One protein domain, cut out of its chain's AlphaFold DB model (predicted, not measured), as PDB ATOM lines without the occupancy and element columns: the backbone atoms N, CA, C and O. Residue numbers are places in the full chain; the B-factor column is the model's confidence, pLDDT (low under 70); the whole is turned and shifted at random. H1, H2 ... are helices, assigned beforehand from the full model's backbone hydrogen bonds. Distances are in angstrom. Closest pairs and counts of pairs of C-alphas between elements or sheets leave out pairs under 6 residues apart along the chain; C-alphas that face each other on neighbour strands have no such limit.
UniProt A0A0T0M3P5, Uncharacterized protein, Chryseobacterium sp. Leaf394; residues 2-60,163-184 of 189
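Overview. This is residues 2 to 60 and 163 to 184 of the 189 residues of an uncharacterized protein of Chryseobacterium sp. Leaf394 (UniProt A0A0T0M3P5). A loose, elongated array of short helices is set about one longer helix, H2, which runs through the middle. H3 lies off one side of H2 with the small H4 beyond it, H5 and H6 lie off the opposite side, and residues 5 to 11, of which 10 and 11 belong to H1, stick out at one end of the long axis. The printed part has 81 residues with six named helices, H1 to H6 in chain order, and no named strand; its class is all helix. It is loose, with a radius of gyration of the C-alphas of 15.2 A, and spans 44 by 27 by 23 A.

Along the chain. The printed part begins at Ile 2, and H1 follows at residues 10 to 13, with C-alpha 10 at (-3.306, 23.771, -54.699). H2, the longest helix, takes residues 19 to 32 and measures 19.9 A from first to last C-alpha, beginning at (-14.660, 25.296, -41.173). H3 is residues 44 to 52, 12.2 A long, and H4 is residues 55 to 58, 5.7 A long. After the cut, H5 is residues 166 to 173, 10.0 A long, and H6 is residues 178 to 184, 10.3 A long, with C-alpha 184 at (-17.244, 33.916, -51.613).

Arrangement. H2 touches H5 with its residues 28 to 32 alone; the closest C-alphas, of Ile 28 and Phe 173, are 6.4 A apart. Their lines are only just about perpendicular, at 73 degrees. H2 and H3 are close but not clearly touching, with the closest C-alphas, of Asp 27 and Leu 44, 6.8 A apart; they run the same way at a steep tilt of 62 degrees. H2 and H6 are close but not clearly touching, with the closest C-alphas, of Leu 21 and Ile 181, 7.6 A apart; they run opposite ways at a steep tilt of 44 degrees. H3 and H4 are close but not clearly touching, the closest C-alphas, of Gln 50 and Phe 56, being 6.5 A apart. H1 touches no helix; H1 and H2 are apart, and so are H5 and H6. In H2, H3, H5 and H6 every O i to N i+4 pair is within hydrogen-bond range, while H1 and H4 are too short for such a pair.

Size, cuts and confidence. The two C-alphas farthest apart, of Glu 6 and Asn 39, are 45.5 A apart. Residues 61 to 162 are not printed, and C-alphas 60 and 163 are 17.7 A apart across this cut, which falls in the link from H4 to H5. The link from H2 to H3, 11 residues, is long; those from H1 to H2, H3 to H4 and H5 to H6 are tight. The mean pLDDT of the printed part is 75.2, and the model's confidence is under 70 at residues 2 to 17, 39 to 40 and 178 to 184.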
ATOM      1  N   ILE A   2     -11.751  17.114 -46.351       43.84
ATOM      2  CA  ILE A   2     -10.348  17.193 -46.787       43.84
ATOM      3  C   ILE A   2     -10.143  16.062 -47.817       43.84
ATOM      4  O   ILE A   2     -10.479  14.925 -47.468       43.84
ATOM      5  N   PRO A   3      -9.684  16.348 -49.053       39.66
ATOM      6  CA  PRO A   3      -9.529  15.345 -50.106       39.66
ATOM      7  C   PRO A   3      -8.597  14.209 -49.692       39.66
ATOM      8  O   PRO A   3      -7.833  14.336 -48.727       39.66
ATOM      9  N   ASP A   4      -8.618  13.125 -50.463       43.44
ATOM     10  CA  ASP A   4      -7.602  12.087 -50.353       43.44
ATOM     11  C   ASP A   4      -6.205  12.661 -50.635       43.44
ATOM     12  O   ASP A   4      -6.041  13.581 -51.442       43.44
ATOM     13  N   LYS A   5      -5.192  12.181 -49.918       47.94
ATOM     14  CA  LYS A   5      -3.904  12.887 -49.805       47.94
ATOM     15  C   LYS A   5      -3.038  12.815 -51.048       47.94
ATOM     16  O   LYS A   5      -2.249  13.726 -51.285       47.94
ATOM     17  N   GLU A   6      -3.238  11.795 -51.871       47.97
ATOM     18  CA  GLU A   6      -2.614  11.686 -53.193       47.97
ATOM     19  C   GLU A   6      -3.020  12.830 -54.131       47.97
ATOM     20  O   GLU A   6      -2.321  13.129 -55.099       47.97
ATOM     21  N   LEU A   7      -4.129  13.508 -53.824       46.97
ATOM     22  CA  LEU A   7      -4.628  14.636 -54.593       46.97
ATOM     23  C   LEU A   7      -4.152  15.982 -54.047       46.97
ATOM     24  O   LEU A   7      -4.334  16.955 -54.762       46.97
ATOM     25  N   TRP A   8      -3.515  16.055 -52.864       57.25
ATOM     26  CA  TRP A   8      -3.162  17.305 -52.163       57.25
ATOM     27  C   TRP A   8      -2.169  18.184 -52.932       57.25
ATOM     28  O   TRP A   8      -0.960  18.188 -52.721       57.25
ATOM     29  N   ASN A   9      -2.724  19.000 -53.809       61.28
ATOM     30  CA  ASN A   9      -2.094  20.124 -54.475       61.28
ATOM     31  C   ASN A   9      -3.019  21.348 -54.360       61.28
ATOM     32  O   ASN A   9      -4.169  21.225 -53.932       61.28
ATOM     33  N   TYR A  10      -2.528  22.527 -54.746       50.16
ATOM     34  CA  TYR A  10      -3.306  23.771 -54.699       50.16
ATOM     35  C   TYR A  10      -4.714  23.612 -55.309       50.16
ATOM     36  O   TYR A  10      -5.689  23.899 -54.628       50.16
ATOM     37  N   LYS A  11      -4.832  23.006 -56.502       55.28
ATOM     38  CA  LYS A  11      -6.119  22.732 -57.174       55.28
ATOM     39  C   LYS A  11      -7.066  21.829 -56.379       55.28
ATOM     40  O   LYS A  11      -8.274  21.984 -56.449       55.28
ATOM     41  N   SER A  12      -6.546  20.851 -55.640       54.22
ATOM     42  CA  SER A  12      -7.387  19.952 -54.835       54.22
ATOM     43  C   SER A  12      -7.881  20.578 -53.534       54.22
ATOM     44  O   SER A  12      -8.889  20.146 -52.981       54.22
ATOM     45  N   LEU A  13      -7.141  21.566 -53.025       56.53
ATOM     46  CA  LEU A  13      -7.445  22.260 -51.779       56.53
ATOM     47  C   LEU A  13      -8.232  23.552 -52.024       56.53
ATOM     48  O   LEU A  13      -8.820  24.065 -51.079       56.53
ATOM     49  N   GLU A  14      -8.286  24.016 -53.275       52.94
ATOM     50  CA  GLU A  14      -9.085  25.150 -53.755       52.94
ATOM     51  C   GLU A  14     -10.574  25.007 -53.392       52.94
ATOM     52  O   GLU A  14     -11.222  25.991 -53.074       52.94
ATOM     53  N   ASN A  15     -11.080  23.769 -53.298       53.16
ATOM     54  CA  ASN A  15     -12.463  23.460 -52.907       53.16
ATOM     55  C   ASN A  15     -12.603  22.983 -51.447       53.16
ATOM     56  O   ASN A  15     -13.605  22.367 -51.070       53.16
ATOM     57  N   ASN A  16     -11.591  23.189 -50.595       61.09
ATOM     58  CA  ASN A  16     -11.680  22.792 -49.191       61.09
ATOM     59  C   ASN A  16     -12.478  23.828 -48.391       61.09
ATOM     60  O   ASN A  16     -11.921  24.738 -47.782       61.09
ATOM     61  N   VAL A  17     -13.794  23.627 -48.374       65.50
ATOM     62  CA  VAL A  17     -14.776  24.459 -47.677       65.50
ATOM     63  C   VAL A  17     -14.314  24.833 -46.261       65.50
ATOM     64  O   VAL A  17     -13.985  23.967 -45.427       65.50
ATOM     65  N   SER A  18     -14.325  26.138 -45.970       71.56
ATOM     66  CA  SER A  18     -13.920  26.675 -44.671       71.56
ATOM     67  C   SER A  18     -14.666  25.991 -43.518       71.56
ATOM     68  O   SER A  18     -15.799  25.517 -43.652       71.56
ATOM     69  N   ALA A  19     -14.031  25.913 -42.344       74.12
ATOM     70  CA  ALA A  19     -14.660  25.296 -41.173       74.12
ATOM     71  C   ALA A  19     -15.993  25.978 -40.805       74.12
ATOM     72  O   ALA A  19     -16.927  25.304 -40.381       74.12
ATOM     73  N   LEU A  20     -16.090  27.294 -41.019       77.31
ATOM     74  CA  LEU A  20     -17.303  28.072 -40.789       77.31
ATOM     75  C   LEU A  20     -18.448  27.636 -41.713       77.31
ATOM     76  O   LEU A  20     -19.563  27.422 -41.248       77.31
ATOM     77  N   LEU A  21     -18.170  27.480 -43.009       77.69
ATOM     78  CA  LEU A  21     -19.164  27.073 -44.004       77.69
ATOM     79  C   LEU A  21     -19.633  25.635 -43.762       77.69
ATOM     80  O   LEU A  21     -20.833  25.377 -43.754       77.69
ATOM     81  N   ARG A  22     -18.716  24.728 -43.407       80.00
ATOM     82  CA  ARG A  22     -19.078  23.365 -42.984       80.00
ATOM     83  C   ARG A  22     -19.977  23.351 -41.749       80.00
ATOM     84  O   ARG A  22     -20.896  22.545 -41.680       80.00
ATOM     85  N   LEU A  23     -19.731  24.231 -40.777       84.31
ATOM     86  CA  LEU A  23     -20.596  24.350 -39.599       84.31
ATOM     87  C   LEU A  23     -21.990  24.875 -39.962       84.31
ATOM     88  O   LEU A  23     -22.964  24.359 -39.425       84.31
ATOM     89  N   LYS A  24     -22.096  25.826 -40.900       84.62
ATOM     90  CA  LYS A  24     -23.396  26.273 -41.432       84.62
ATOM     91  C   LYS A  24     -24.137  25.145 -42.150       84.62
ATOM     92  O   LYS A  24     -25.318  24.947 -41.908       84.62
ATOM     93  N   GLN A  25     -23.450  24.372 -42.987       86.25
ATOM     94  CA  GLN A  25     -24.055  23.214 -43.652       86.25
ATOM     95  C   GLN A  25     -24.556  22.185 -42.626       86.25
ATOM     96  O   GLN A  25     -25.673  21.696 -42.752       86.25
ATOM     97  N   ILE A  26     -23.775  21.892 -41.580       88.94
ATOM     98  CA  ILE A  26     -24.191  20.986 -40.495       88.94
ATOM     99  C   ILE A  26     -25.441  21.508 -39.780       88.94
ATOM    100  O   ILE A  26     -26.374  20.738 -39.575       88.94
ATOM    101  N   ASP A  27     -25.472  22.791 -39.421       88.94
ATOM    102  CA  ASP A  27     -26.625  23.445 -38.786       88.94
ATOM    103  C   ASP A  27     -27.910  23.253 -39.612       88.94
ATOM    104  O   ASP A  27     -28.948  22.810 -39.112       88.94
ATOM    105  N   ILE A  28     -27.801  23.480 -40.919       89.12
ATOM    106  CA  ILE A  28     -28.915  23.358 -41.857       89.12
ATOM    107  C   ILE A  28     -29.379  21.906 -41.987       89.12
ATOM    108  O   ILE A  28     -30.579  21.645 -41.934       89.12
ATOM    109  N   LEU A  29     -28.452  20.950 -42.084       90.62
ATOM    110  CA  LEU A  29     -28.788  19.527 -42.147       90.62
ATOM    111  C   LEU A  29     -29.447  19.035 -40.847       90.62
ATOM    112  O   LEU A  29     -30.417  18.284 -40.905       90.62
ATOM    113  N   ILE A  30     -28.987  19.494 -39.676       90.31
ATOM    114  CA  ILE A  30     -29.635  19.199 -38.384       90.31
ATOM    115  C   ILE A  30     -31.099  19.661 -38.397       90.31
ATOM    116  O   ILE A  30     -31.976  18.948 -37.902       90.31
ATOM    117  N   GLY A  31     -31.369  20.829 -38.985       87.94
ATOM    118  CA  GLY A  31     -32.723  21.340 -39.187       87.94
ATOM    119  C   GLY A  31     -33.538  20.512 -40.183       87.94
ATOM    120  O   GLY A  31     -34.638  20.075 -39.847       87.94
ATOM    121  N   ALA A  32     -32.998  20.267 -41.379       88.19
ATOM    122  CA  ALA A  32     -33.690  19.590 -42.478       88.19
ATOM    123  C   ALA A  32     -34.129  18.162 -42.117       88.19
ATOM    124  O   ALA A  32     -35.261  17.767 -42.396       88.19
ATOM    125  N   PHE A  33     -33.274  17.415 -41.414       88.25
ATOM    126  CA  PHE A  33     -33.583  16.062 -40.935       88.25
ATOM    127  C   PHE A  33     -34.380  16.039 -39.618       88.25
ATOM    128  O   PHE A  33     -34.643  14.972 -39.066       88.25
ATOM    129  N   GLY A  34     -34.774  17.198 -39.079       86.56
ATOM    130  CA  GLY A  34     -35.569  17.274 -37.851       86.56
ATOM    131  C   GLY A  34     -34.838  16.762 -36.604       86.56
ATOM    132  O   GLY A  34     -35.478  16.310 -35.657       86.56
ATOM    133  N   LEU A  35     -33.503  16.831 -36.588       87.81
ATOM    134  CA  LEU A  35     -32.667  16.374 -35.471       87.81
ATOM    135  C   LEU A  35     -32.610  17.396 -34.327       87.81
ATOM    136  O   LEU A  35     -32.175  17.082 -33.216       87.81
ATOM    137  N   ARG A  36     -33.037  18.632 -34.595       86.69
ATOM    138  CA  ARG A  36     -33.088  19.719 -33.617       86.69
ATOM    139  C   ARG A  36     -34.163  19.453 -32.563       86.69
ATOM    140  O   ARG A  36     -35.325  19.199 -32.878       86.69
ATOM    141  N   LYS A  37     -33.793  19.600 -31.288       77.88
ATOM    142  CA  LYS A  37     -34.756  19.549 -30.186       77.88
ATOM    143  C   LYS A  37     -35.715  20.737 -30.282       77.88
ATOM    144  O   LYS A  37     -35.297  21.892 -30.215       77.88
ATOM    145  N   GLN A  38     -37.007  20.450 -30.418       70.44
ATOM    146  CA  GLN A  38     -38.034  21.486 -30.483       70.44
ATOM    147  C   GLN A  38     -38.064  22.289 -29.170       70.44
ATOM    148  O   GLN A  38     -37.986  21.723 -28.080       70.44
ATOM    149  N   ASN A  39     -38.194  23.614 -29.283       65.00
ATOM    150  CA  ASN A  39     -38.378  24.556 -28.168       65.00
ATOM    151  C   ASN A  39     -37.188  24.732 -27.201       65.00
ATOM    152  O   ASN A  39     -37.364  25.294 -26.120       65.00
ATOM    153  N   ALA A  40     -35.978  24.303 -27.570       67.62
ATOM    154  CA  ALA A  40     -34.770  24.560 -26.786       67.62
ATOM    155  C   ALA A  40     -33.939  25.682 -27.432       67.62
ATOM    156  O   ALA A  40     -33.472  25.536 -28.556       67.62
ATOM    157  N   VAL A  41     -33.724  26.794 -26.721       72.00
ATOM    158  CA  VAL A  41     -32.716  27.791 -27.121       72.00
ATOM    159  C   VAL A  41     -31.361  27.276 -26.646       72.00
ATOM    160  O   VAL A  41     -30.981  27.476 -25.493       72.00
ATOM    161  N   ILE A  42     -30.666  26.544 -27.513       81.38
ATOM    162  CA  ILE A  42     -29.353  25.952 -27.238       81.38
ATOM    163  C   ILE A  42     -28.357  26.353 -28.324       81.38
ATOM    164  O   ILE A  42     -28.741  26.723 -29.430       81.38
ATOM    165  N   SER A  43     -27.066  26.341 -27.994       87.94
ATOM    166  CA  SER A  43     -26.032  26.679 -28.973       87.94
ATOM    167  C   SER A  43     -25.882  25.565 -30.016       87.94
ATOM    168  O   SER A  43     -26.089  24.396 -29.695       87.94
ATOM    169  N   LEU A  44     -25.421  25.887 -31.231       86.69
ATOM    170  CA  LEU A  44     -25.118  24.881 -32.266       86.69
ATOM    171  C   LEU A  44     -24.155  23.792 -31.757       86.69
ATOM    172  O   LEU A  44     -24.265  22.624 -32.120       86.69
ATOM    173  N   ARG A  45     -23.217  24.152 -30.872       88.00
ATOM    174  CA  ARG A  45     -22.315  23.186 -30.230       88.00
ATOM    175  C   ARG A  45     -23.090  22.152 -29.411       88.00
ATOM    176  O   ARG A  45     -22.761  20.969 -29.471       88.00
ATOM    177  N   ASP A  46     -24.080  22.598 -28.647       88.06
ATOM    178  CA  ASP A  46     -24.913  21.722 -27.826       88.06
ATOM    179  C   ASP A  46     -25.858  20.889 -28.694       88.06
ATOM    180  O   ASP A  46     -26.073  19.718 -28.393       88.06
ATOM    181  N   GLU A  47     -26.368  21.445 -29.798       88.62
ATOM    182  CA  GLU A  47     -27.158  20.697 -30.785       88.62
ATOM    183  C   GLU A  47     -26.343  19.565 -31.404       88.62
ATOM    184  O   GLU A  47     -26.764  18.412 -31.366       88.62
ATOM    185  N   ILE A  48     -25.135  19.864 -31.887       89.75
ATOM    186  CA  ILE A  48     -24.213  18.849 -32.402       89.75
ATOM    187  C   ILE A  48     -23.943  17.796 -31.323       89.75
ATOM    188  O   ILE A  48     -24.013  16.602 -31.603       89.75
ATOM    189  N   ALA A  49     -23.677  18.204 -30.079       90.06
ATOM    190  CA  ALA A  49     -23.462  17.262 -28.983       90.06
ATOM    191  C   ALA A  49     -24.693  16.376 -28.721       90.06
ATOM    192  O   ALA A  49     -24.540  15.182 -28.474       90.06
ATOM    193  N   GLN A  50     -25.908  16.921 -28.807       88.94
ATOM    194  CA  GLN A  50     -27.142  16.143 -28.695       88.94
ATOM    195  C   GLN A  50     -27.300  15.148 -29.841       88.94
ATOM    196  O   GLN A  50     -27.659  14.001 -29.578       88.94
ATOM    197  N   VAL A  51     -26.986  15.546 -31.081       89.88
ATOM    198  CA  VAL A  51     -27.000  14.635 -32.233       89.88
ATOM    199  C   VAL A  51     -26.003  13.500 -32.030       89.88
ATOM    200  O   VAL A  51     -26.378  12.340 -32.140       89.88
ATOM    201  N   LEU A  52     -24.761  13.812 -31.652       90.38
ATOM    202  CA  LEU A  52     -23.716  12.809 -31.415       90.38
ATOM    203  C   LEU A  52     -24.060  11.838 -30.272       90.38
ATOM    204  O   LEU A  52     -23.663  10.675 -30.316       90.38
ATOM    205  N   ASN A  53     -24.810  12.302 -29.270       90.06
ATOM    206  CA  ASN A  53     -25.292  11.486 -28.156       90.06
ATOM    207  C   ASN A  53     -26.630  10.781 -28.442       90.06
ATOM    208  O   ASN A  53     -27.114  10.044 -27.589       90.06
ATOM    209  N   GLY A  54     -27.227  10.968 -29.622       87.62
ATOM    210  CA  GLY A  54     -28.486  10.321 -29.995       87.62
ATOM    211  C   GLY A  54     -29.737  10.938 -29.370       87.62
ATOM    212  O   GLY A  54     -30.833  10.457 -29.632       87.62
ATOM    213  N   ASN A  55     -29.622  12.018 -28.591       87.69
ATOM    214  CA  ASN A  55     -30.729  12.592 -27.815       87.69
ATOM    215  C   ASN A  55     -31.893  13.089 -28.691       87.69
ATOM    216  O   ASN A  55     -33.020  13.217 -28.216       87.69
ATOM    217  N   PHE A  56     -31.649  13.358 -29.978       85.31
ATOM    218  CA  PHE A  56     -32.702  13.676 -30.948       85.31
ATOM    219  C   PHE A  56     -33.752  12.558 -31.042       85.31
ATOM    220  O   PHE A  56     -34.942  12.829 -31.208       85.31
ATOM    221  N   TYR A  57     -33.326  11.308 -30.842       85.62
ATOM    222  CA  TYR A  57     -34.170  10.130 -30.939       85.62
ATOM    223  C   TYR A  57     -35.214  10.063 -29.816       85.62
ATOM    224  O   TYR A  57     -36.150   9.289 -29.953       85.62
ATOM    225  N   GLU A  58     -35.125  10.874 -28.749       82.94
ATOM    226  CA  GLU A  58     -36.166  11.041 -27.707       82.94
ATOM    227  C   GLU A  58     -37.377  11.858 -28.175       82.94
ATOM    228  O   GLU A  58     -38.464  11.720 -27.613       82.94
ATOM    229  N   ASN A  59     -37.208  12.679 -29.215       79.00
ATOM    230  CA  ASN A  59     -38.243  13.601 -29.693       79.00
ATOM    231  C   ASN A  59     -38.943  13.113 -30.968       79.00
ATOM    232  O   ASN A  59     -39.900  13.738 -31.407       79.00
ATOM    233  N   LEU A  60     -38.484  12.005 -31.561       81.94
ATOM    234  CA  LEU A  60     -39.155  11.370 -32.697       81.94
ATOM    235  C   LEU A  60     -40.569  10.901 -32.337       81.94
ATOM    236  O   LEU A  60     -40.812  10.434 -31.217       81.94
ATOM    237  N   THR A 163     -34.870  12.131 -48.538       87.81
ATOM    238  CA  THR A 163     -33.818  12.478 -49.487       87.81
ATOM    239  C   THR A 163     -34.017  13.927 -49.882       87.81
ATOM    240  O   THR A 163     -35.146  14.375 -50.077       87.81
ATOM    241  N   PHE A 164     -32.917  14.665 -49.951       85.12
ATOM    242  CA  PHE A 164     -32.920  16.051 -50.383       85.12
ATOM    243  C   PHE A 164     -31.945  16.183 -51.544       85.12
ATOM    244  O   PHE A 164     -30.808  15.714 -51.451       85.12
ATOM    245  N   ILE A 165     -32.379  16.821 -52.628       87.00
ATOM    246  CA  ILE A 165     -31.441  17.345 -53.619       87.00
ATOM    247  C   ILE A 165     -30.909  18.692 -53.125       87.00
ATOM    248  O   ILE A 165     -31.581  19.398 -52.378       87.00
ATOM    249  N   GLU A 166     -29.696  19.060 -53.534       82.19
ATOM    250  CA  GLU A 166     -29.058  20.305 -53.084       82.19
ATOM    251  C   GLU A 166     -29.925  21.538 -53.368       82.19
ATOM    252  O   GLU A 166     -30.062  22.395 -52.503       82.19
ATOM    253  N   ALA A 167     -30.597  21.576 -54.525       82.56
ATOM    254  CA  ALA A 167     -31.531  22.645 -54.873       82.56
ATOM    255  C   ALA A 167     -32.652  22.817 -53.829       82.56
ATOM    256  O   ALA A 167     -32.923  23.940 -53.411       82.56
ATOM    257  N   ASP A 168     -33.234  21.720 -53.330       84.19
ATOM    258  CA  ASP A 168     -34.277  21.774 -52.298       84.19
ATOM    259  C   ASP A 168     -33.721  22.310 -50.975       84.19
ATOM    260  O   ASP A 168     -34.383  23.079 -50.275       84.19
ATOM    261  N   LEU A 169     -32.489  21.925 -50.627       84.56
ATOM    262  CA  LEU A 169     -31.819  22.411 -49.424       84.56
ATOM    263  C   LEU A 169     -31.528  23.915 -49.516       84.56
ATOM    264  O   LEU A 169     -31.704  24.633 -48.530       84.56
ATOM    265  N   VAL A 170     -31.108  24.399 -50.687       82.62
ATOM    266  CA  VAL A 170     -30.856  25.824 -50.941       82.62
ATOM    267  C   VAL A 170     -32.165  26.608 -50.833       82.62
ATOM    268  O   VAL A 170     -32.241  27.567 -50.067       82.62
ATOM    269  N   GLU A 171     -33.214  26.171 -51.532       83.25
ATOM    270  CA  GLU A 171     -34.490  26.891 -51.608       83.25
ATOM    271  C   GLU A 171     -35.276  26.884 -50.290       83.25
ATOM    272  O   GLU A 171     -35.857  27.900 -49.910       83.25
ATOM    273  N   GLN A 172     -35.315  25.747 -49.588       85.25
ATOM    274  CA  GLN A 172     -36.192  25.566 -48.425       85.25
ATOM    275  C   GLN A 172     -35.476  25.788 -47.093       85.25
ATOM    276  O   GLN A 172     -36.116  26.146 -46.101       85.25
ATOM    277  N   PHE A 173     -34.158  25.583 -47.053       81.25
ATOM    278  CA  PHE A 173     -33.382  25.592 -45.814       81.25
ATOM    279  C   PHE A 173     -32.178  26.546 -45.845       81.25
ATOM    280  O   PHE A 173     -31.412  26.575 -44.881       81.25
ATOM    281  N   ASN A 174     -32.031  27.363 -46.898       79.94
ATOM    282  CA  ASN A 174     -30.903  28.281 -47.104       79.94
ATOM    283  C   ASN A 174     -29.537  27.581 -47.058       79.94
ATOM    284  O   ASN A 174     -28.563  28.131 -46.535       79.94
ATOM    285  N   TYR A 175     -29.476  26.343 -47.554       80.12
ATOM    286  CA  TYR A 175     -28.235  25.586 -47.646       80.12
ATOM    287  C   TYR A 175     -27.200  26.324 -48.481       80.12
ATOM    288  O   TYR A 175     -27.508  26.847 -49.545       80.12
ATOM    289  N   VAL A 176     -25.966  26.355 -47.981       78.12
ATOM    290  CA  VAL A 176     -24.861  26.982 -48.699       78.12
ATOM    291  C   VAL A 176     -24.281  25.951 -49.656       78.12
ATOM    292  O   VAL A 176     -23.627  24.999 -49.212       78.12
ATOM    293  N   SER A 177     -24.564  26.147 -50.943       70.25
ATOM    294  CA  SER A 177     -24.090  25.278 -52.023       70.25
ATOM    295  C   SER A 177     -22.580  25.370 -52.208       70.25
ATOM    296  O   SER A 177     -21.960  26.395 -51.903       70.25
ATOM    297  N   ASP A 178     -21.985  24.319 -52.767       65.31
ATOM    298  CA  ASP A 178     -20.553  24.310 -53.084       65.31
ATOM    299  C   ASP A 178     -20.181  25.405 -54.113       65.31
ATOM    300  O   ASP A 178     -19.077  25.957 -54.066       65.31
ATOM    301  N   ASP A 179     -21.122  25.807 -54.974       63.75
ATOM    302  CA  ASP A 179     -20.950  26.885 -55.961       63.75
ATOM    303  C   ASP A 179     -20.924  28.291 -55.330       63.75
ATOM    304  O   ASP A 179     -20.180  29.173 -55.771       63.75
ATOM    305  N   GLU A 180     -21.725  28.533 -54.287       59.69
ATOM    306  CA  GLU A 180     -21.690  29.791 -53.522       59.69
ATOM    307  C   GLU A 180     -20.425  29.905 -52.668       59.69
ATOM    308  O   GLU A 180     -19.883  31.001 -52.494       59.69
ATOM    309  N   ILE A 181     -19.919  28.767 -52.190       57.84
ATOM    310  CA  ILE A 181     -18.663  28.681 -51.442       57.84
ATOM    311  C   ILE A 181     -17.490  29.131 -52.320       57.84
ATOM    312  O   ILE A 181     -16.688  29.950 -51.877       57.84
ATOM    313  N   GLN A 182     -17.431  28.675 -53.575       56.44
ATOM    314  CA  GLN A 182     -16.376  29.084 -54.507       56.44
ATOM    315  C   GLN A 182     -16.407  30.596 -54.781       56.44
ATOM    316  O   GLN A 182     -15.361  31.237 -54.777       56.44
ATOM    317  N   LYS A 183     -17.588  31.210 -54.955       54.59
ATOM    318  CA  LYS A 183     -17.710  32.659 -55.229       54.59
ATOM    319  C   LYS A 183     -17.269  33.542 -54.056       54.59
ATOM    320  O   LYS A 183     -16.614  34.556 -54.277       54.59
ATOM    321  N   SER A 184     -17.590  33.149 -52.821       50.22
ATOM    322  CA  SER A 184     -17.244  33.916 -51.613       50.22
ATOM    323  C   SER A 184     -15.735  33.998 -51.347       50.22
ATOM    324  O   SER A 184     -15.286  34.946 -50.694       50.22
TER     325      SER A 184